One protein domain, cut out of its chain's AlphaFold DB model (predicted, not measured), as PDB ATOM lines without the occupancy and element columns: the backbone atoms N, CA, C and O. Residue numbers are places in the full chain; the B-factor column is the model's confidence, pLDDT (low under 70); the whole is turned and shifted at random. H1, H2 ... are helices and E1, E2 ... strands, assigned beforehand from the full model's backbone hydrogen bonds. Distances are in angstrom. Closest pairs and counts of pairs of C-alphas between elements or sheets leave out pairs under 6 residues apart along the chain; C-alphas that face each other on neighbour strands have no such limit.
ATOM      1  N   SER A  40     165.597 208.161 165.782       63.50
ATOM      2  CA  SER A  40     166.376 207.043 166.342       63.50
ATOM      3  C   SER A  40     166.093 205.725 165.621       63.50
ATOM      4  O   SER A  40     167.019 205.004 165.280       63.50
ATOM      5  N   ASN A  41     164.825 205.428 165.328       81.88
ATOM      6  CA  ASN A  41     164.417 204.144 164.762       81.88
ATOM      7  C   ASN A  41     164.966 203.947 163.342       81.88
ATOM      8  O   ASN A  41     165.443 202.869 163.005       81.88
ATOM      9  N   ALA A  42     164.951 204.992 162.509       91.94
ATOM     10  CA  ALA A  42     165.509 204.913 161.160       91.94
ATOM     11  C   ALA A  42     167.030 204.688 161.173       91.94
ATOM     12  O   ALA A  42     167.535 203.859 160.413       91.94
ATOM     13  N   ALA A  43     167.760 205.391 162.047       94.12
ATOM     14  CA  ALA A  43     169.201 205.201 162.208       94.12
ATOM     15  C   ALA A  43     169.539 203.795 162.739       94.12
ATOM     16  O   ALA A  43     170.456 203.151 162.224       94.12
ATOM     17  N   ASP A  44     168.774 203.302 163.716       94.38
ATOM     18  CA  ASP A  44     168.943 201.969 164.299       94.38
ATOM     19  C   ASP A  44     168.646 200.859 163.279       94.38
ATOM     20  O   ASP A  44     169.434 199.918 163.162       94.38
ATOM     21  N   MET A  45     167.571 200.994 162.489       94.75
ATOM     22  CA  MET A  45     167.251 200.076 161.386       94.75
ATOM     23  C   MET A  45     168.349 200.068 160.321       94.75
ATOM     24  O   MET A  45     168.799 199.008 159.900       94.75
ATOM     25  N   LEU A  46     168.841 201.235 159.897       95.88
ATOM     26  CA  LEU A  46     169.944 201.284 158.938       95.88
ATOM     27  C   LEU A  46     171.194 200.583 159.486       95.88
ATOM     28  O   LEU A  46     171.849 199.811 158.787       95.88
ATOM     29  N   TYR A  47     171.522 200.835 160.752       95.62
ATOM     30  CA  TYR A  47     172.681 200.240 161.402       95.62
ATOM     31  C   TYR A  47     172.543 198.728 161.618       95.62
ATOM     32  O   TYR A  47     173.545 198.003 161.549       95.62
ATOM     33  N   SER A  48     171.332 198.216 161.869       95.56
ATOM     34  CA  SER A  48     171.106 196.775 162.009       95.56
ATOM     35  C   SER A  48     171.433 196.024 160.723       95.56
ATOM     36  O   SER A  48     172.028 194.949 160.820       95.56
ATOM     37  N   GLU A  49     171.164 196.635 159.568       96.69
ATOM     38  CA  GLU A  49     171.440 196.071 158.243       96.69
ATOM     39  C   GLU A  49     172.913 196.182 157.805       96.69
ATOM     40  O   GLU A  49     173.352 195.431 156.936       96.69
ATOM     41  N   LEU A  50     173.716 197.070 158.411       94.88
ATOM     42  CA  LEU A  50     175.158 197.137 158.128       94.88
ATOM     43  C   LEU A  50     175.881 195.858 158.563       94.88
ATOM     44  O   LEU A  50     175.574 195.267 159.611       94.88
ATOM     45  N   THR A  51     176.930 195.494 157.822       92.50
ATOM     46  CA  THR A  51     177.675 194.250 158.042       92.50
ATOM     47  C   THR A  51     179.184 194.457 158.218       92.50
ATOM     48  O   THR A  51     179.755 195.518 157.957       92.50
ATOM     49  N   GLY A  52     179.865 193.418 158.712       90.56
ATOM     50  CA  GLY A  52     181.327 193.326 158.718       90.56
ATOM     51  C   GLY A  52     182.062 194.524 159.336       90.56
ATOM     52  O   GLY A  52     181.701 195.037 160.396       90.56
ATOM     53  N   SER A  53     183.139 194.953 158.670       87.06
ATOM     54  CA  SER A  53     183.984 196.065 159.129       87.06
ATOM     55  C   SER A  53     183.307 197.431 159.017       87.06
ATOM     56  O   SER A  53     183.706 198.350 159.726       87.06
ATOM     57  N   ALA A  54     182.288 197.573 158.166       89.31
ATOM     58  CA  ALA A  54     181.513 198.801 158.046       89.31
ATOM     59  C   ALA A  54     180.730 199.083 159.332       89.31
ATOM     60  O   ALA A  54     180.890 200.152 159.921       89.31
ATOM     61  N   LYS A  55     179.986 198.086 159.827       91.81
ATOM     62  CA  LYS A  55     179.239 198.186 161.089       91.81
ATOM     63  C   LYS A  55     180.136 198.520 162.284       91.81
ATOM     64  O   LYS A  55     179.757 199.310 163.139       91.81
ATOM     65  N   GLY A  56     181.340 197.944 162.333       90.44
ATOM     66  CA  GLY A  56     182.307 198.186 163.411       90.44
ATOM     67  C   GLY A  56     182.985 199.562 163.383       90.44
ATOM     68  O   GLY A  56     183.609 199.940 164.370       90.44
ATOM     69  N   LYS A  57     182.890 200.308 162.273       90.62
ATOM     70  CA  LYS A  57     183.511 201.635 162.112       90.62
ATOM     71  C   LYS A  57     182.586 202.797 162.450       90.62
ATOM     72  O   LYS A  57     183.068 203.918 162.595       90.62
ATOM     73  N   VAL A  58     181.285 202.545 162.541       93.75
ATOM     74  CA  VAL A  58     180.273 203.580 162.753       93.75
ATOM     75  C   VAL A  58     179.419 203.271 163.976       93.75
ATOM     76  O   VAL A  58     179.326 202.132 164.426       93.75
ATOM     77  N   SER A  59     178.761 204.302 164.488       94.38
ATOM     78  CA  SER A  59     177.703 204.200 165.494       94.38
ATOM     79  C   SER A  59     176.411 204.804 164.950       94.38
ATOM     80  O   SER A  59     176.463 205.782 164.206       94.38
ATOM     81  N   ALA A  60     175.258 204.231 165.290       94.94
ATOM     82  CA  ALA A  60     173.968 204.843 164.981       94.94
ATOM     83  C   ALA A  60     173.706 206.015 165.933       94.94
ATOM     84  O   ALA A  60     173.886 205.872 167.145       94.94
ATOM     85  N   VAL A  61     173.288 207.164 165.401       94.75
ATOM     86  CA  VAL A  61     172.878 208.319 166.209       94.75
ATOM     87  C   VAL A  61     171.626 208.967 165.626       94.75
ATOM     88  O   VAL A  61     171.506 209.133 164.411       94.75
ATOM     89  N   ALA A  62     170.705 209.375 166.499       92.88
ATOM     90  CA  ALA A  62     169.584 210.234 166.130       92.88
ATOM     91  C   ALA A  62     170.086 211.636 165.736       92.88
ATOM     92  O   ALA A  62     171.053 212.131 166.320       92.88
ATOM     93  N   ASN A  63     169.430 212.289 164.771       94.75
ATOM     94  CA  ASN A  63     169.884 213.582 164.252       94.75
ATOM     95  C   ASN A  63     168.719 214.476 163.808       94.75
ATOM     96  O   ASN A  63     168.386 214.513 162.630       94.75
ATOM     97  N   ALA A  64     168.169 215.242 164.754       95.38
ATOM     98  CA  ALA A  64     167.012 216.106 164.520       95.38
ATOM     99  C   ALA A  64     167.222 217.145 163.402       95.38
ATOM    100  O   ALA A  64     166.267 217.485 162.709       95.38
ATOM    101  N   ASP A  65     168.458 217.612 163.189       96.38
ATOM    102  CA  ASP A  65     168.770 218.542 162.099       96.38
ATOM    103  C   ASP A  65     168.579 217.869 160.729       96.38
ATOM    104  O   ASP A  65     168.119 218.507 159.783       96.38
ATOM    105  N   LEU A  66     168.896 216.571 160.615       97.19
ATOM    106  CA  LEU A  66     168.683 215.792 159.390       97.19
ATOM    107  C   LEU A  66     167.196 215.603 159.104       97.19
ATOM    108  O   LEU A  66     166.785 215.684 157.946       97.19
ATOM    109  N   ASP A  67     166.405 215.369 160.146       95.62
ATOM    110  CA  ASP A  67     164.959 215.206 160.030       95.62
ATOM    111  C   ASP A  67     164.285 216.499 159.602       95.62
ATOM    112  O   ASP A  67     163.536 216.516 158.627       95.62
ATOM    113  N   GLU A  68     164.618 217.604 160.267       97.00
ATOM    114  CA  GLU A  68     164.122 218.920 159.886       97.00
ATOM    115  C   GLU A  68     164.572 219.291 158.463       97.00
ATOM    116  O   GLU A  68     163.786 219.825 157.677       97.00
ATOM    117  N   ALA A  69     165.819 218.985 158.095       97.75
ATOM    118  CA  ALA A  69     166.333 219.239 156.754       97.75
ATOM    119  C   ALA A  69     165.574 218.448 155.680       97.75
ATOM    120  O   ALA A  69     165.244 219.016 154.632       97.75
ATOM    121  N   LEU A  70     165.312 217.158 155.919       97.81
ATOM    122  CA  LEU A  70     164.577 216.311 154.986       97.81
ATOM    123  C   LEU A  70     163.117 216.748 154.875       97.81
ATOM    124  O   LEU A  70     162.653 216.977 153.759       97.81
ATOM    125  N   GLU A  71     162.429 216.928 156.001       96.69
ATOM    126  CA  GLU A  71     161.016 217.310 156.034       96.69
ATOM    127  C   GLU A  71     160.790 218.642 155.311       96.69
ATOM    128  O   GLU A  71     159.994 218.717 154.374       96.69
ATOM    129  N   ASN A  72     161.583 219.669 155.638       97.06
ATOM    130  CA  ASN A  72     161.493 220.977 154.990       97.06
ATOM    131  C   ASN A  72     161.796 220.913 153.486       97.06
ATOM    132  O   ASN A  72     161.204 221.649 152.689       97.06
ATOM    133  N   ALA A  73     162.750 220.072 153.070       96.19
ATOM    134  CA  ALA A  73     163.076 219.909 151.658       96.19
ATOM    135  C   ALA A  73     161.945 219.201 150.903       96.19
ATOM    136  O   ALA A  73     161.605 219.618 149.793       96.19
ATOM    137  N   VAL A  74     161.353 218.168 151.501       94.19
ATOM    138  CA  VAL A  74     160.190 217.475 150.947       94.19
ATOM    139  C   VAL A  74     159.014 218.444 150.849       94.19
ATOM    140  O   VAL A  74     158.495 218.625 149.757       94.19
ATOM    141  N   ASP A  75     158.656 219.165 151.909       93.81
ATOM    142  CA  ASP A  75     157.544 220.129 151.877       93.81
ATOM    143  C   ASP A  75     157.696 221.210 150.813       93.81
ATOM    144  O   ASP A  75     156.728 221.616 150.168       93.81
ATOM    145  N   LYS A  76     158.923 221.684 150.612       94.31
ATOM    146  CA  LYS A  76     159.193 222.769 149.674       94.31
ATOM    147  C   LYS A  76     159.263 222.314 148.218       94.31
ATOM    148  O   LYS A  76     158.921 223.096 147.330       94.31
ATOM    149  N   TYR A  77     159.796 221.121 147.963       91.38
ATOM    150  CA  TYR A  77     160.159 220.678 146.611       91.38
ATOM    151  C   TYR A  77     159.426 219.427 146.142       91.38
ATOM    152  O   TYR A  77     159.656 219.006 145.008       91.38
ATOM    153  N   PHE A  78     158.570 218.833 146.971       86.56
ATOM    154  CA  PHE A  78     157.683 217.768 146.536       86.56
ATOM    155  C   PHE A  78     156.759 218.310 145.447       86.56
ATOM    156  O   PHE A  78     155.860 219.109 145.700       86.56
ATOM    157  N   ASP A  79     157.011 217.878 144.216       78.88
ATOM    158  CA  ASP A  79     156.186 218.201 143.065       78.88
ATOM    159  C   ASP A  79     155.578 216.915 142.527       78.88
ATOM    160  O   ASP A  79     156.200 216.158 141.777       78.88
ATOM    161  N   TYR A  80     154.330 216.689 142.919       67.75
ATOM    162  CA  TYR A  80     153.564 215.543 142.475       67.75
ATOM    163  C   TYR A  80     153.471 215.453 140.950       67.75
ATOM    164  O   TYR A  80     153.590 214.358 140.419       67.75
ATOM    165  N   THR A  81     153.319 216.571 140.231       65.88
ATOM    166  CA  THR A  81     153.121 216.548 138.770       65.88
ATOM    167  C   THR A  81     154.321 215.954 138.033       65.88
ATOM    168  O   THR A  81     154.146 215.186 137.091       65.88
ATOM    169  N   SER A  82     155.527 216.197 138.552       61.84
ATOM    170  CA  SER A  82     156.757 215.565 138.069       61.84
ATOM    171  C   SER A  82     156.838 214.066 138.383       61.84
ATOM    172  O   SER A  82     157.425 213.313 137.617       61.84
ATOM    173  N   ILE A  83     156.207 213.616 139.472       59.81
ATOM    174  CA  ILE A  83     156.184 212.214 139.909       59.81
ATOM    175  C   ILE A  83     155.123 211.408 139.154       59.81
ATOM    176  O   ILE A  83     155.309 210.213 138.990       59.81
ATOM    177  N   VAL A  84     154.014 212.014 138.706       54.22
ATOM    178  CA  VAL A  84     152.988 211.311 137.904       54.22
ATOM    179  C   VAL A  84     153.362 211.192 136.428       54.22
ATOM    180  O   VAL A  84     153.134 210.143 135.828       54.22
ATOM    181  N   ASP A  85     153.965 212.217 135.822       54.12
ATOM    182  CA  ASP A  85     154.509 212.052 134.462       54.12
ATOM    183  C   ASP A  85     155.639 210.997 134.453       54.12
ATOM    184  O   ASP A  85     155.755 210.222 133.503       54.12
ATOM    185  N   ASP A  86     156.362 210.871 135.573       50.97
ATOM    186  CA  ASP A  86     157.264 209.767 135.904       50.97
ATOM    187  C   ASP A  86     156.619 208.744 136.878       50.97
ATOM    188  O   ASP A  86     157.327 208.245 137.751       50.97
ATOM    189  N   VAL A  87     155.319 208.370 136.784       45.19
ATOM    190  CA  VAL A  87     154.651 207.406 137.731       45.19
ATOM    191  C   VAL A  87     155.472 206.115 137.956       45.19
ATOM    192  O   VAL A  87     155.318 205.427 138.965       45.19
ATOM    193  N   TYR A  88     156.395 205.803 137.043       52.53
ATOM    194  CA  TYR A  88     157.319 204.671 137.067       52.53
ATOM    195  C   TYR A  88     158.771 204.975 137.522       52.53
ATOM    196  O   TYR A  88     159.606 204.068 137.523       52.53
ATOM    197  N   GLY A  89     159.117 206.205 137.900       62.59
ATOM    198  CA  GLY A  89     160.500 206.656 138.103       62.59
ATOM    199  C   GLY A  89     161.179 206.118 139.368       62.59
ATOM    200  O   GLY A  89     162.386 205.894 139.368       62.59
ATOM    201  N   TYR A  90     160.409 205.832 140.423       78.62
ATOM    202  CA  TYR A  90     160.931 205.386 141.726       78.62
ATOM    203  C   TYR A  90     160.580 203.932 142.076       78.62
ATOM    204  O   TYR A  90     160.526 203.565 143.249       78.62
ATOM    205  N   ASN A  91     160.367 203.075 141.070       84.38
ATOM    206  CA  ASN A  91     160.208 201.624 141.279       84.38
ATOM    207  C   ASN A  91     161.444 200.970 141.922       84.38
ATOM    208  O   ASN A  91     161.352 199.886 142.491       84.38
ATOM    209  N   TYR A  92     162.594 201.636 141.832       88.56
ATOM    210  CA  TYR A  92     163.849 201.228 142.441       88.56
ATOM    211  C   TYR A  92     164.400 202.361 143.300       88.56
ATOM    212  O   TYR A  92     164.153 203.542 143.029       88.56
ATOM    213  N   LEU A  93     165.194 201.997 144.308       92.06
ATOM    214  CA  LEU A  93     165.886 202.958 145.155       92.06
ATOM    215  C   LEU A  93     166.787 203.853 144.300       92.06
ATOM    216  O   LEU A  93     167.790 203.402 143.745       92.06
ATOM    217  N   THR A  94     166.437 205.130 144.222       91.19
ATOM    218  CA  THR A  94     167.138 206.104 143.387       91.19
ATOM    219  C   THR A  94     167.791 207.143 144.273       91.19
ATOM    220  O   THR A  94     167.135 207.751 145.113       91.19
ATOM    221  N   GLU A  95     169.088 207.374 144.090       91.31
ATOM    222  CA  GLU A  95     169.750 208.491 144.752       91.31
ATOM    223  C   GLU A  95     169.405 209.803 144.040       91.31
ATOM    224  O   GLU A  95     169.621 209.959 142.839       91.31
ATOM    225  N   ILE A  96     168.913 210.767 144.808       90.56
ATOM    226  CA  ILE A  96     168.484 212.086 144.347       90.56
ATOM    227  C   ILE A  96     169.280 213.218 145.010       90.56
ATOM    228  O   ILE A  96     168.823 214.363 145.015       90.56
ATOM    229  N   SER A  97     170.474 212.941 145.546       90.12
ATOM    230  CA  SER A  97     171.352 213.927 146.204       90.12
ATOM    231  C   SER A  97     171.629 215.168 145.339       90.12
ATOM    232  O   SER A  97     171.741 216.269 145.868       90.12
ATOM    233  N   ASN A  98     171.665 215.012 144.007       88.50
ATOM    234  CA  ASN A  98     171.898 216.103 143.049       88.50
ATOM    235  C   ASN A  98     170.616 216.875 142.650       88.50
ATOM    236  O   ASN A  98     170.692 217.840 141.891       88.50
ATOM    237  N   SER A  99     169.432 216.449 143.106       89.31
ATOM    238  CA  SER A  99     168.158 217.136 142.833       89.31
ATOM    239  C   SER A  99     168.016 218.419 143.662       89.31
ATOM    240  O   SER A  99     168.766 218.642 144.612       89.31
ATOM    241  N   LYS A 100     167.017 219.265 143.367       91.31
ATOM    242  CA  LYS A 100     166.705 220.443 144.207       91.31
ATOM    243  C   LYS A 100     166.409 220.056 145.662       91.31
ATOM    244  O   LYS A 100     166.856 220.741 146.575       91.31
ATOM    245  N   LEU A 101     165.712 218.936 145.863       92.94
ATOM    246  CA  LEU A 101     165.429 218.386 147.187       92.94
ATOM    247  C   LEU A 101     166.732 217.940 147.866       92.94
ATOM    248  O   LEU A 101     167.070 218.444 148.933       92.94
ATOM    249  N   GLY A 102     167.515 217.077 147.211       92.19
ATOM    250  CA  GLY A 102     168.765 216.550 147.772       92.19
ATOM    251  C   GLY A 102     169.815 217.627 148.067       92.19
ATOM    252  O   GLY A 102     170.457 217.604 149.118       92.19
ATOM    253  N   THR A 103     169.950 218.620 147.188       92.75
ATOM    254  CA  THR A 103     170.853 219.766 147.393       92.75
ATOM    255  C   THR A 103     170.380 220.681 148.522       92.75
ATOM    256  O   THR A 103     171.215 221.235 149.239       92.75
ATOM    257  N   SER A 104     169.065 220.800 148.741       95.56
ATOM    258  CA  SER A 104     168.508 221.522 149.889       95.56
ATOM    259  C   SER A 104     168.850 220.835 151.210       95.56
ATOM    260  O   SER A 104     169.301 221.513 152.132       95.56
ATOM    261  N   VAL A 105     168.713 219.505 151.290       96.06
ATOM    262  CA  VAL A 105     169.102 218.735 152.487       96.06
ATOM    263  C   VAL A 105     170.604 218.869 152.747       96.06
ATOM    264  O   VAL A 105     171.009 219.212 153.855       96.06
ATOM    265  N   ASN A 106     171.442 218.689 151.716       94.25
ATOM    266  CA  ASN A 106     172.894 218.869 151.835       94.25
ATOM    267  C   ASN A 106     173.262 220.273 152.343       94.25
ATOM    268  O   ASN A 106     174.128 220.413 153.203       94.25
ATOM    269  N   SER A 107     172.585 221.310 151.843       94.94
ATOM    270  CA  SER A 107     172.828 222.695 152.261       94.94
ATOM    271  C   SER A 107     172.430 222.937 153.719       94.94
ATOM    272  O   SER A 107     173.196 223.552 154.460       94.94
ATOM    273  N   ALA A 108     171.267 222.433 154.143       96.88
ATOM    274  CA  ALA A 108     170.792 222.551 155.522       96.88
ATOM    275  C   ALA A 108     171.736 221.846 156.510       96.88
ATOM    276  O   ALA A 108     172.109 222.425 157.530       96.88
ATOM    277  N   MET A 109     172.227 220.661 156.137       95.50
ATOM    278  CA  MET A 109     173.193 219.885 156.922       95.50
ATOM    279  C   MET A 109     174.629 220.412 156.847       95.50
ATOM    280  O   MET A 109     175.519 219.844 157.479       95.50
ATOM    281  N   LYS A 110     174.884 221.471 156.061       94.50
ATOM    282  CA  LYS A 110     176.235 221.987 155.763       94.50
ATOM    283  C   LYS A 110     177.174 220.868 155.295       94.50
ATOM    284  O   LYS A 110     178.355 220.839 155.641       94.50
ATOM    285  N   ALA A 111     176.619 219.927 154.540       91.88
ATOM    286  CA  ALA A 111     177.305 218.724 154.129       91.88
ATOM    287  C   ALA A 111     178.409 219.043 153.118       91.88
ATOM    288  O   ALA A 111     178.252 219.873 152.217       91.88
ATOM    289  N   SER A 112     179.523 218.331 153.239       84.38
ATOM    290  CA  SER A 112     180.525 218.250 152.192       84.38
ATOM    291  C   SER A 112     179.906 217.550 150.981       84.38
ATOM    292  O   SER A 112     179.490 216.393 151.052       84.38
ATOM    293  N   TYR A 113     179.826 218.272 149.867       77.00
ATOM    294  CA  TYR A 113     179.146 217.823 148.660       77.00
ATOM    295  C   TYR A 113     180.013 218.085 147.431       77.00
ATOM    296  O   TYR A 113     180.546 219.178 147.239       77.00
ATOM    297  N   ALA A 114     180.119 217.072 146.577       76.25
ATOM    298  CA  ALA A 114     180.631 217.210 145.224       76.25
ATOM    299  C   ALA A 114     179.669 216.474 144.279       76.25
ATOM    300  O   ALA A 114     179.355 215.310 144.547       76.25
ATOM    301  N   PRO A 115     179.192 217.117 143.194       69.44
ATOM    302  CA  PRO A 115     178.254 216.490 142.271       69.44
ATOM    303  C   PRO A 115     178.754 215.128 141.781       69.44
ATOM    304  O   PRO A 115     179.870 215.012 141.278       69.44
ATOM    305  N   GLY A 116     177.924 214.096 141.939       68.62
ATOM    306  CA  GLY A 116     178.251 212.729 141.518       68.62
ATOM    307  C   GLY A 116     179.197 211.953 142.447       68.62
ATOM    308  O   GLY A 116     179.510 210.804 142.142       68.62
ATOM    309  N   ILE A 117     179.626 212.527 143.577       73.75
ATOM    310  CA  ILE A 117     180.448 211.840 144.584       73.75
ATOM    311  C   ILE A 117     179.619 211.631 145.854       73.75
ATOM    312  O   ILE A 117     179.403 212.566 146.629       73.75
ATOM    313  N   LYS A 118     179.191 210.386 146.092       72.81
ATOM    314  CA  LYS A 118     178.498 210.013 147.333       72.81
ATOM    315  C   LYS A 118     179.414 210.223 148.538       72.81
ATOM    316  O   LYS A 118     180.582 209.830 148.503       72.81
ATOM    317  N   PHE A 119     178.865 210.811 149.600       78.31
ATOM    318  CA  PHE A 119     179.565 211.072 150.862       78.31
ATOM    319  C   PHE A 119     180.913 211.805 150.692       78.31
ATOM    320  O   PHE A 119     181.913 211.476 151.324       78.31
ATOM    321  N   SER A 120     180.965 212.783 149.784       78.25
ATOM    322  CA  SER A 120     182.204 213.476 149.413       78.25
ATOM    323  C   SER A 120     182.980 214.039 150.615       78.25
ATOM    324  O   SER A 120     182.411 214.658 151.510       78.25
ATOM    325  N   GLY A 121     184.307 213.881 150.604       76.94
ATOM    326  CA  GLY A 121     185.229 214.529 151.546       76.94
ATOM    327  C   GLY A 121     185.395 213.845 152.906       76.94
ATOM    328  O   GLY A 121     186.283 214.225 153.663       76.94
ATOM    329  N   ILE A 122     184.610 212.814 153.222       84.50
ATOM    330  CA  ILE A 122     184.641 212.180 154.553       84.50
ATOM    331  C   ILE A 122     185.723 211.093 154.708       84.50
ATOM    332  O   ILE A 122     186.039 210.678 155.822       84.50
ATOM    333  N   ASN A 123     186.311 210.645 153.595       84.44
ATOM    334  CA  ASN A 123     187.328 209.592 153.537       84.44
ATOM    335  C   ASN A 123     188.777 210.120 153.529       84.44
ATOM    336  O   ASN A 123     189.704 209.327 153.368       84.44
ATOM    337  N   SER A 124     188.986 211.434 153.660       83.06
ATOM    338  CA  SER A 124     190.330 212.017 153.697       83.06
ATOM    339  C   SER A 124     191.018 211.711 155.027       83.06
ATOM    340  O   SER A 124     190.522 212.108 156.082       83.06
ATOM    341  N   ALA A 125     192.179 211.051 154.965       79.19
ATOM    342  CA  ALA A 125     193.027 210.792 156.130       79.19
ATOM    343  C   ALA A 125     193.809 212.037 156.595       79.19
ATOM    344  O   ALA A 125     194.370 212.035 157.686       79.19
ATOM    345  N   ASN A 126     193.803 213.119 155.813       75.94
ATOM    346  CA  ASN A 126     194.627 214.308 156.068       75.94
ATOM    347  C   ASN A 126     193.780 215.520 156.453       75.94
ATOM    348  O   ASN A 126     194.223 216.657 156.328       75.94
ATOM    349  N   ASP A 127     192.534 215.273 156.840       77.88
ATOM    350  CA  ASP A 127     191.564 216.306 157.151       77.88
ATOM    351  C   ASP A 127     191.228 216.251 158.638       77.88
ATOM    352  O   ASP A 127     190.458 215.398 159.089       77.88
ATOM    353  N   ASP A 128     191.813 217.205 159.353       79.81
ATOM    354  CA  ASP A 128     191.720 217.424 160.793       79.81
ATOM    355  C   ASP A 128     190.441 218.164 161.215       79.81
ATOM    356  O   ASP A 128     190.317 218.588 162.363       79.81
ATOM    357  N   SER A 129     189.466 218.295 160.310       85.69
ATOM    358  CA  SER A 129     188.173 218.905 160.601       85.69
ATOM    359  C   SER A 129     187.024 217.902 160.626       85.69
ATOM    360  O   SER A 129     186.982 216.935 159.857       85.69
ATOM    361  N   ASP A 130     186.048 218.175 161.491       91.06
ATOM    362  CA  ASP A 130     184.767 217.477 161.490       91.06
ATOM    363  C   ASP A 130     184.060 217.680 160.148       91.06
ATOM    364  O   ASP A 130     184.063 218.774 159.568       91.06
ATOM    365  N   LYS A 131     183.430 216.616 159.647       92.50
ATOM    366  CA  LYS A 131     182.712 216.632 158.368       92.50
ATOM    367  C   LYS A 131     181.393 215.902 158.481       92.50
ATOM    368  O   LYS A 131     181.322 214.822 159.053       92.50
ATOM    369  N   VAL A 132     180.387 216.446 157.816       93.81
ATOM    370  CA  VAL A 132     179.127 215.760 157.539       93.81
ATOM    371  C   VAL A 132     179.048 215.538 156.039       93.81
ATOM    372  O   VAL A 132     179.398 216.428 155.266       93.81
ATOM    373  N   ALA A 133     178.593 214.369 155.614       93.50
ATOM    374  CA  ALA A 133     178.260 214.106 154.225       93.50
ATOM    375  C   ALA A 133     176.891 213.425 154.157       93.50
ATOM    376  O   ALA A 133     176.592 212.563 154.983       93.50
ATOM    377  N   VAL A 134     176.050 213.831 153.203       94.19
ATOM    378  CA  VAL A 134     174.648 213.396 153.139       94.19
ATOM    379  C   VAL A 134     174.327 212.802 151.776       94.19
ATOM    380  O   VAL A 134     174.654 213.381 150.739       94.19
ATOM    381  N   ALA A 135     173.647 211.659 151.781       94.00
ATOM    382  CA  ALA A 135     173.003 211.089 150.605       94.00
ATOM    383  C   ALA A 135     171.484 211.115 150.794       94.00
ATOM    384  O   ALA A 135     170.991 210.836 151.886       94.00
ATOM    385  N   VAL A 136     170.746 211.448 149.736       94.31
ATOM    386  CA  VAL A 136     169.279 211.463 149.753       94.31
ATOM    387  C   VAL A 136     168.757 210.518 148.686       94.31
ATOM    388  O   VAL A 136     169.208 210.558 147.541       94.31
ATOM    389  N   TYR A 137     167.794 209.689 149.058       94.19
ATOM    390  CA  TYR A 137     167.196 208.657 148.230       94.19
ATOM    391  C   TYR A 137     165.692 208.873 148.103       94.19
ATOM    392  O   TYR A 137     165.067 209.448 148.991       94.19
ATOM    393  N   ALA A 138     165.124 208.384 147.008       93.00
ATOM    394  CA  ALA A 138     163.693 208.323 146.766       93.00
ATOM    395  C   ALA A 138     163.311 206.934 146.246       93.00
ATOM    396  O   ALA A 138     164.049 206.319 145.468       93.00
ATOM    397  N   ILE A 139     162.161 206.440 146.695       91.69
ATOM    398  CA  ILE A 139     161.582 205.159 146.293       91.69
ATOM    399  C   ILE A 139     160.055 205.218 146.417       91.69
ATOM    400  O   ILE A 139     159.518 206.048 147.151       91.69
ATOM    401  N   ASN A 140     159.336 204.349 145.711       88.81
ATOM    402  CA  ASN A 140     157.888 204.227 145.843       88.81
ATOM    403  C   ASN A 140     157.482 203.997 147.313       88.81
ATOM    404  O   ASN A 140     158.050 203.135 147.993       88.81
ATOM    405  N   ALA A 141     156.475 204.742 147.779       89.44
ATOM    406  CA  ALA A 141     156.020 204.732 149.169       89.44
ATOM    407  C   ALA A 141     155.556 203.356 149.675       89.44
ATOM    408  O   ALA A 141     155.681 203.085 150.867       89.44
ATOM    409  N   SER A 142     155.079 202.476 148.787       87.69
ATOM    410  CA  SER A 142     154.654 201.113 149.148       87.69
ATOM    411  C   SER A 142     155.807 200.186 149.553       87.69
ATOM    412  O   SER A 142     155.575 199.116 150.115       87.69
ATOM    413  N   THR A 143     157.056 200.585 149.302       90.94
ATOM    414  CA  THR A 143     158.236 199.806 149.687       90.94
ATOM    415  C   THR A 143     158.447 199.866 151.198       90.94
ATOM    416  O   THR A 143     158.438 200.952 151.775       90.94
ATOM    417  N   SER A 144     158.677 198.728 151.859       93.31
ATOM    418  CA  SER A 144     158.878 198.688 153.315       93.31
ATOM    419  C   SER A 144     160.165 199.395 153.756       93.31
ATOM    420  O   SER A 144     161.179 199.337 153.061       93.31
ATOM    421  N   ASP A 145     160.150 200.024 154.937       92.25
ATOM    422  CA  ASP A 145     161.342 200.690 155.493       92.25
ATOM    423  C   ASP A 145     162.515 199.722 155.650       92.25
ATOM    424  O   ASP A 145     163.632 200.059 155.277       92.25
ATOM    425  N   ALA A 146     162.254 198.498 156.119       93.12
ATOM    426  CA  ALA A 146     163.278 197.469 156.282       93.12
ATOM    427  C   ALA A 146     164.012 197.167 154.965       93.12
ATOM    428  O   ALA A 146     165.238 197.197 154.926       93.12
ATOM    429  N   TYR A 147     163.274 196.962 153.866       94.56
ATOM    430  CA  TYR A 147     163.894 196.708 152.565       94.56
ATOM    431  C   TYR A 147     164.664 197.933 152.057       94.56
ATOM    432  O   TYR A 147     165.753 197.800 151.506       94.56
ATOM    433  N   VAL A 148     164.141 199.145 152.271       95.69
ATOM    434  CA  VAL A 148     164.851 200.379 151.900       95.69
ATOM    435  C   VAL A 148     166.170 200.513 152.663       95.69
ATOM    436  O   VAL A 148     167.201 200.789 152.048       95.69
ATOM    437  N   MET A 149     166.156 200.281 153.977       95.94
ATOM    438  CA  MET A 149     167.354 200.340 154.814       95.94
ATOM    439  C   MET A 149     168.365 199.253 154.443       95.94
ATOM    440  O   MET A 149     169.549 199.567 154.357       95.94
ATOM    441  N   GLU A 150     167.923 198.034 154.119       95.88
ATOM    442  CA  GLU A 150     168.788 196.955 153.616       95.88
ATOM    443  C   GLU A 150     169.514 197.376 152.326       95.88
ATOM    444  O   GLU A 150     170.737 197.258 152.210       95.88
ATOM    445  N   GLN A 151     168.781 197.944 151.361       95.56
ATOM    446  CA  GLN A 151     169.360 198.409 150.096       95.56
ATOM    447  C   GLN A 151     170.368 199.552 150.303       95.56
ATOM    448  O   GLN A 151     171.412 199.592 149.639       95.56
ATOM    449  N   ILE A 152     170.081 200.487 151.213       95.62
ATOM    450  CA  ILE A 152     170.996 201.588 151.540       95.62
ATOM    451  C   ILE A 152     172.228 201.063 152.292       95.62
ATOM    452  O   ILE A 152     173.351 201.434 151.944       95.62
ATOM    453  N   ALA A 153     172.048 200.170 153.268       95.81
ATOM    454  CA  ALA A 153     173.131 199.548 154.025       95.81
ATOM    455  C   ALA A 153     174.105 198.798 153.109       95.81
ATOM    456  O   ALA A 153     175.315 199.007 153.204       95.81
ATOM    457  N   GLY A 154     173.595 198.035 152.137       93.69
ATOM    458  CA  GLY A 154     174.431 197.362 151.139       93.69
ATOM    459  C   GLY A 154     175.304 198.328 150.322       93.69
ATOM    460  O   GLY A 154     176.454 198.015 150.004       93.69
ATOM    461  N   GLN A 155     174.809 199.536 150.021       91.19
ATOM    462  CA  GLN A 155     175.622 200.584 149.383       91.19
ATOM    463  C   GLN A 155     176.660 201.178 150.348       91.19
ATOM    464  O   GLN A 155     177.796 201.449 149.944       91.19
ATOM    465  N   LEU A 156     176.284 201.376 151.614       92.00
ATOM    466  CA  LEU A 156     177.153 201.938 152.646       92.00
ATOM    467  C   LEU A 156     178.283 200.995 153.048       92.00
ATOM    468  O   LEU A 156     179.394 201.474 153.256       92.00
ATOM    469  N   ASP A 157     178.067 199.682 153.103       92.62
ATOM    470  CA  ASP A 157     179.081 198.718 153.546       92.62
ATOM    471  C   ASP A 157     180.391 198.838 152.740       92.62
ATOM    472  O   ASP A 157     181.498 198.892 153.294       92.62
ATOM    473  N   SER A 158     180.285 198.979 151.414       86.62
ATOM    474  CA  SER A 158     181.442 199.177 150.521       86.62
ATOM    475  C   SER A 158     182.167 200.508 150.750       86.62
ATOM    476  O   SER A 158     183.364 200.626 150.461       86.62
ATOM    477  N   TYR A 159     181.449 201.516 151.243       87.69
ATOM    478  CA  TYR A 159     181.978 202.846 151.512       87.69
ATOM    479  C   TYR A 159     182.629 202.918 152.898       87.69
ATOM    480  O   TYR A 159     183.815 203.226 153.024       87.69
ATOM    481  N   LEU A 160     181.872 202.547 153.931       91.25
ATOM    482  CA  LEU A 160     182.273 202.583 155.335       91.25
ATOM    483  C   LEU A 160     183.483 201.686 155.610       91.25
ATOM    484  O   LEU A 160     184.399 202.080 156.331       91.25
ATOM    485  N   SER A 161     183.551 200.511 154.975       89.19
ATOM    486  CA  SER A 161     184.696 199.598 155.115       89.19
ATOM    487  C   SER A 161     186.036 200.233 154.719       89.19
ATOM    488  O   SER A 161     187.074 199.832 155.253       89.19
ATOM    489  N   LYS A 162     186.035 201.266 153.867       89.25
ATOM    490  CA  LYS A 162     187.237 201.967 153.383       89.25
ATOM    491  C   LYS A 162     187.578 203.235 154.163       89.25
ATOM    492  O   LYS A 162     188.614 203.832 153.889       89.25
ATOM    493  N   LEU A 163     186.750 203.646 155.124       89.88
ATOM    494  CA  LEU A 163     187.009 204.867 155.885       89.88
ATOM    495  C   LEU A 163     188.260 204.728 156.764       89.88
ATOM    496  O   LEU A 163     188.409 203.694 157.431       89.88
ATOM    497  N   PRO A 164     189.162 205.725 156.772       90.06
ATOM    498  CA  PRO A 164     190.319 205.726 157.659       90.06
ATOM    499  C   PRO A 164     189.866 205.927 159.108       90.06
ATOM    500  O   PRO A 164     189.004 206.745 159.371       90.06
ATOM    501  N   THR A 165     190.447 205.218 160.071       88.25
ATOM    502  CA  THR A 165     190.163 205.441 161.508       88.25
ATOM    503  C   THR A 165     191.209 206.324 162.188       88.25
ATOM    504  O   THR A 165     191.053 206.703 163.343       88.25
ATOM    505  N   SER A 166     192.277 206.653 161.469       87.38
ATOM    506  CA  SER A 166     193.364 207.518 161.907       87.38
ATOM    507  C   SER A 166     193.873 208.322 160.720       87.38
ATOM    508  O   SER A 166     193.746 207.878 159.573       87.38
ATOM    509  N   GLY A 167     194.439 209.492 160.993       84.94
ATOM    510  CA  GLY A 167     195.091 210.284 159.964       84.94
ATOM    511  C   GLY A 167     196.520 209.844 159.668       84.94
ATOM    512  O   GLY A 167     196.944 208.749 160.050       84.94
ATOM    513  N   ALA A 175     199.731 208.651 164.937       81.25
ATOM    514  CA  ALA A 175     198.695 209.258 164.112       81.25
ATOM    515  C   ALA A 175     198.463 210.713 164.538       81.25
ATOM    516  O   ALA A 175     198.304 211.016 165.722       81.25
ATOM    517  N   ASN A 176     198.403 211.622 163.568       81.12
ATOM    518  CA  ASN A 176     198.171 213.042 163.826       81.12
ATOM    519  C   ASN A 176     196.768 213.335 164.398       81.12
ATOM    520  O   ASN A 176     196.587 214.356 165.060       81.12
ATOM    521  N   CYS A 177     195.803 212.449 164.162       84.19
ATOM    522  CA  CYS A 177     194.449 212.495 164.696       84.19
ATOM    523  C   CYS A 177     193.781 211.118 164.591       84.19
ATOM    524  O   CYS A 177     194.197 210.257 163.805       84.19
ATOM    525  N   ASN A 178     192.726 210.922 165.380       88.12
ATOM    526  CA  ASN A 178     191.860 209.749 165.299       88.12
ATOM    527  C   ASN A 178     190.477 210.157 164.798       88.12
ATOM    528  O   ASN A 178     189.977 211.231 165.137       88.12
ATOM    529  N   TYR A 179     189.846 209.277 164.028       90.81
ATOM    530  CA  TYR A 179     188.526 209.518 163.461       90.81
ATOM    531  C   TYR A 179     187.499 208.576 164.068       90.81
ATOM    532  O   TYR A 179     187.706 207.363 164.146       90.81
ATOM    533  N   THR A 180     186.359 209.140 164.443       92.44
ATOM    534  CA  THR A 180     185.155 208.374 164.762       92.44
ATOM    535  C   THR A 180     184.046 208.756 163.801       92.44
ATOM    536  O   THR A 180     184.001 209.882 163.299       92.44
ATOM    537  N   TYR A 181     183.162 207.803 163.524       94.06
ATOM    538  CA  TYR A 181     182.075 207.997 162.582       94.06
ATOM    539  C   TYR A 181     180.733 207.663 163.219       94.06
ATOM    540  O   TYR A 181     180.599 206.696 163.976       94.06
ATOM    541  N   SER A 182     179.722 208.445 162.865       94.94
ATOM    542  CA  SER A 182     178.329 208.137 163.164       94.94
ATOM    543  C   SER A 182     177.476 208.183 161.906       94.94
ATOM    544  O   SER A 182     177.763 208.939 160.976       94.94
ATOM    545  N   VAL A 183     176.450 207.339 161.879       95.75
ATOM    546  CA  VAL A 183     175.438 207.291 160.831       95.75
ATOM    547  C   VAL A 183     174.084 207.673 161.421       95.75
ATOM    548  O   VAL A 183     173.704 207.208 162.496       95.75
ATOM    549  N   SER A 184     173.359 208.512 160.696       96.50
ATOM    550  CA  SER A 184     171.977 208.885 160.988       96.50
ATOM    551  C   SER A 184     171.133 208.670 159.747       96.50
ATOM    552  O   SER A 184     171.623 208.854 158.631       96.50
ATOM    553  N   ALA A 185     169.864 208.329 159.936       97.12
ATOM    554  CA  ALA A 185     168.904 208.232 158.852       97.12
ATOM    555  C   ALA A 185     167.605 208.941 159.228       97.12
ATOM    556  O   ALA A 185     167.189 208.896 160.384       97.12
ATOM    557  N   SER A 186     166.977 209.561 158.237       97.19
ATOM    558  CA  SER A 186     165.660 210.179 158.332       97.19
ATOM    559  C   SER A 186     164.784 209.692 157.186       97.19
ATOM    560  O   SER A 186     165.293 209.461 156.086       97.19
ATOM    561  N   VAL A 187     163.486 209.522 157.437       96.31
ATOM    562  CA  VAL A 187     162.522 208.988 156.465       96.31
ATOM    563  C   VAL A 187     161.286 209.874 156.421       96.31
ATOM    564  O   VAL A 187     160.533 209.924 157.382       96.31
ATOM    565  N   THR A 188     161.003 210.491 155.281       94.88
ATOM    566  CA  THR A 188     159.758 211.240 155.073       94.88
ATOM    567  C   THR A 188     158.987 210.613 153.927       94.88
ATOM    568  O   THR A 188     159.522 210.430 152.835       94.88
ATOM    569  N   THR A 189     157.706 210.318 154.142       92.00
ATOM    570  CA  THR A 189     156.818 209.815 153.087       92.00
ATOM    571  C   THR A 189     155.769 210.866 152.734       92.00
ATOM    572  O   THR A 189     155.213 211.534 153.609       92.00
ATOM    573  N   ARG A 190     155.500 211.023 151.436       89.25
ATOM    574  CA  ARG A 190     154.387 211.826 150.919       89.25
ATOM    575  C   ARG A 190     153.530 210.964 150.009       89.25
ATOM    576  O   ARG A 190     154.034 210.376 149.050       89.25
ATOM    577  N   THR A 191     152.246 210.903 150.324       85.69
ATOM    578  CA  THR A 191     151.228 210.188 149.560       85.69
ATOM    579  C   THR A 191     150.206 211.165 148.998       85.69
ATOM    580  O   THR A 191     150.009 212.270 149.504       85.69
ATOM    581  N   VAL A 192     149.577 210.759 147.907       78.62
ATOM    582  CA  VAL A 192     148.538 211.490 147.193       78.62
ATOM    583  C   VAL A 192     147.529 210.486 146.653       78.62
ATOM    584  O   VAL A 192     147.895 209.393 146.219       78.62
ATOM    585  N   ASN A 193     146.257 210.870 146.639       79.50
ATOM    586  CA  ASN A 193     145.219 210.078 146.000       79.50
ATOM    587  C   ASN A 193     145.018 210.562 144.563       79.50
ATOM    588  O   ASN A 193     144.728 211.739 144.330       79.50
ATOM    589  N   PHE A 194     145.149 209.659 143.595       69.88
ATOM    590  CA  PHE A 194     144.894 209.956 142.192       69.88
ATOM    591  C   PHE A 194     143.982 208.915 141.575       69.88
ATOM    592  O   PHE A 194     144.280 207.723 141.578       69.88
ATOM    593  N   ALA A 195     142.853 209.378 141.037       74.44
ATOM    594  CA  ALA A 195     141.830 208.516 140.450       74.44
ATOM    595  C   ALA A 195     141.397 207.357 141.382       74.44
ATOM    596  O   ALA A 195     141.064 206.273 140.908       74.44
ATOM    597  N   GLY A 196     141.400 207.586 142.703       75.62
ATOM    598  CA  GLY A 196     141.027 206.585 143.707       75.62
ATOM    599  C   GLY A 196     142.139 205.603 144.087       75.62
ATOM    600  O   GLY A 196     141.865 204.661 144.824       75.62
ATOM    601  N   VAL A 197     143.370 205.807 143.612       73.50
ATOM    602  CA  VAL A 197     144.547 205.015 143.985       73.50
ATOM    603  C   VAL A 197     145.509 205.888 144.781       73.50
ATOM    604  O   VAL A 197     145.912 206.956 144.312       73.50
ATOM    605  N   ASP A 198     145.898 205.424 145.965       76.88
ATOM    606  CA  ASP A 198     146.949 206.068 146.746       76.88
ATOM    607  C   ASP A 198     148.315 205.725 146.149       76.88
ATOM    608  O   ASP A 198     148.692 204.561 146.002       76.88
ATOM    609  N   THR A 199     149.058 206.761 145.785       79.31
ATOM    610  CA  THR A 199     150.442 206.661 145.324       79.31
ATOM    611  C   THR A 199     151.311 207.597 146.147       79.31
ATOM    612  O   THR A 199     150.819 208.516 146.797       79.31
ATOM    613  N   GLY A 200     152.617 207.376 146.166       85.56
ATOM    614  CA  GLY A 200     153.497 208.222 146.950       85.56
ATOM    615  C   GLY A 200     154.964 207.922 146.756       85.56
ATOM    616  O   GLY A 200     155.355 206.909 146.168       85.56
ATOM    617  N   VAL A 201     155.774 208.808 147.318       88.56
ATOM    618  CA  VAL A 201     157.226 208.676 147.352       88.56
ATOM    619  C   VAL A 201     157.686 208.734 148.797       88.56
ATOM    620  O   VAL A 201     157.258 209.579 149.586       88.56
ATOM    621  N   LYS A 202     158.569 207.801 149.125       92.31
ATOM    622  CA  LYS A 202     159.336 207.764 150.355       92.31
ATOM    623  C   LYS A 202     160.722 208.306 150.072       92.31
ATOM    624  O   LYS A 202     161.417 207.823 149.178       92.31
ATOM    625  N   TYR A 203     161.108 209.304 150.846       94.44
ATOM    626  CA  TYR A 203     162.414 209.924 150.813       94.44
ATOM    627  C   TYR A 203     163.207 209.481 152.029       94.44
ATOM    628  O   TYR A 203     162.685 209.486 153.142       94.44
ATOM    629  N   VAL A 204     164.467 209.114 151.819       96.94
ATOM    630  CA  VAL A 204     165.376 208.732 152.902       96.94
ATOM    631  C   VAL A 204     166.637 209.566 152.806       96.94
ATOM    632  O   VAL A 204     167.317 209.535 151.782       96.94
ATOM    633  N   ALA A 205     166.964 210.307 153.857       96.56
ATOM    634  CA  ALA A 205     168.246 210.989 153.977       96.56
ATOM    635  C   ALA A 205     169.152 210.202 154.918       96.56
ATOM    636  O   ALA A 205     168.725 209.803 155.997       96.56
ATOM    637  N   VAL A 206     170.406 210.006 154.524       96.44
ATOM    638  CA  VAL A 206     171.441 209.401 155.364       96.44
ATOM    639  C   VAL A 206     172.578 210.383 155.534       96.44
ATOM    640  O   VAL A 206     173.176 210.810 154.545       96.44
ATOM    641  N   ALA A 207     172.900 210.702 156.783       95.56
ATOM    642  CA  ALA A 207     174.070 211.488 157.135       95.56
ATOM    643  C   ALA A 207     175.161 210.581 157.699       95.56
ATOM    644  O   ALA A 207     174.914 209.764 158.585       95.56
ATOM    645  N   LEU A 208     176.379 210.765 157.203       95.06
ATOM    646  CA  LEU A 208     177.595 210.237 157.798       95.06
ATOM    647  C   LEU A 208     178.367 211.416 158.393       95.06
ATOM    648  O   LEU A 208     178.654 212.384 157.686       95.06
ATOM    649  N   THR A 209     178.717 211.324 159.673       94.38
ATOM    650  CA  THR A 209     179.463 212.367 160.386       94.38
ATOM    651  C   THR A 209     180.812 211.823 160.826       94.38
ATOM    652  O   THR A 209     180.865 210.872 161.602       94.38
ATOM    653  N   LYS A 210     181.897 212.432 160.343       93.44
ATOM    654  CA  LYS A 210     183.266 212.237 160.827       93.44
ATOM    655  C   LYS A 210     183.529 213.232 161.947       93.44
ATOM    656  O   LYS A 210     183.391 214.434 161.727       93.44
ATOM    657  N   THR A 211     183.962 212.722 163.092       92.38
ATOM    658  CA  THR A 211     184.459 213.526 164.212       92.38
ATOM    659  C   THR A 211     185.949 213.276 164.393       92.38
ATOM    660  O   THR A 211     186.380 212.116 164.446       92.38
ATOM    661  N   VAL A 212     186.724 214.351 164.483       89.69
ATOM    662  CA  VAL A 212     188.174 214.310 164.678       89.69
ATOM    663  C   VAL A 212     188.488 214.463 166.164       89.69
ATOM    664  O   VAL A 212     188.069 215.420 166.810       89.69
ATOM    665  N   ALA A 213     189.238 213.513 166.714       82.88
ATOM    666  CA  ALA A 213     189.834 213.634 168.039       82.88
ATOM    667  C   ALA A 213     191.299 214.086 167.920       82.88
ATOM    668  O   ALA A 213     192.007 213.666 166.997       82.88
ATOM    669  N   GLU A 214     191.752 214.924 168.863       64.94
ATOM    670  CA  GLU A 214     193.151 215.371 168.942       64.94
ATOM    671  C   GLU A 214     194.126 214.186 169.100       64.94
ATOM    672  O   GLU A 214     193.722 213.083 169.477       64.94
TER     673      GLU A 214
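What this domain is: This is residues 40 to 167 and 175 to 214 of the 216 residues of an uncharacterized protein of Faecalibacterium sp. An192 (UniProt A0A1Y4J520). A long, twisted hairpin, E3 and E4, runs nearly the whole length of a rod; the shorter strand E2 joins it along E4, the very short E1 joins it at residues 181 to 183 of E3, and helices cover both faces of this sheet. H3 and H5 pack side by side over one face, H6 lies over the other, and H1 and H2 pack on H6 near the E1 edge. The printed part has 168 residues with six named helices and four named strands, along the chain H1 H2 E1 H3 H4 H5 E2 H6 E3 E4. The one sheet is mixed, in the order E1 E3 E4 E2, and the class is mixed, helices and strands. The whole is compact, with a radius of gyration of the C-alphas of 16.3 A, and spans 61 by 29 by 26 A.

How they stand to each other: H1, residues 40 to 49, touches H6, residues 145 to 160, at a steep tilt of 64 degrees, the same way, the closest C-alphas being those of Leu 46 and Met 149, 5.0 A apart. H1 stands at the sheet's level, but only just, with a height over the sheet of 3.8 A. H2, residues 52 to 57, is about perpendicular to H6 at 80 degrees and touches it at H6's residues 156 to 160 alone, with the closest C-alphas, Ala 54 and Leu 160, 4.7 A apart. E1, residues 58 to 60, is an edge strand, parallel to its neighbour E3, residues 178 to 194, with N 183 and O 59 at 2.8 A. E3 and E4, residues 197 to 213, form an antiparallel hairpin, with N 186 and O 205 at 2.9 A and N 194 and O 197 at 2.9 A. H3, residues 64 to 77, lies over E3 and E4 at a height over the sheet of 8.8 A, slantwise to the strands, at 35 degrees to E4 on the local plane. H4, residues 80 to 85, only grazes the sheet with residues 80 to 84 and touches no helix. H5, residues 100 to 108, touches H3 at a shallow tilt of 31 degrees, opposite ways, with the closest C-alphas, Ala 69 and Val 105, 5.1 A apart. H5 lies over E2, residues 131 to 140, at a height over the sheet of 8.7 A. E2, the other edge strand, is antiparallel to E4, with N 137 and O 204 at 2.8 A. The helices and the sheet E1 E3 E4 E2 make three layers, helices on both faces of a sheet: H3 and H5 are on one face and H6 is on the opposite face. In H1, H3, H4 and H5 every O i to N i+4 pair is within hydrogen-bond range; in H2 it is 1 of 2 and in H6 10 of 12.

Where its parts are: H1 begins at C-alpha 40, (166.376, 207.043, 166.342). H3 measures 19.7 A from first to last C-alpha, and H6 21.0 A, with a kink of 30 degrees near residue 154. E2 measures 30.4 A. E3 measures 52.3 A from C-alpha 178, (191.860, 209.749, 165.299), to C-alpha 194. E4 measures 52.0 A and ends at C-alpha 213, (189.834, 213.634, 168.039).

The domain as a whole: The two C-alphas farthest apart, those of Ala 175 and Ala 195, are 61.6 A apart. Residues 168 to 174 are cut out, and C-alphas 167 and 175 are 5.6 A apart across the cut, within the link from H6 to E3. The links from H4 to H5 and from H5 to E2 are long, with 14 and 22 residues. The mean pLDDT of the printed part is 87.5; it is under 70 at residues 40, 80 to 89, 115 to 116, 194 and 214.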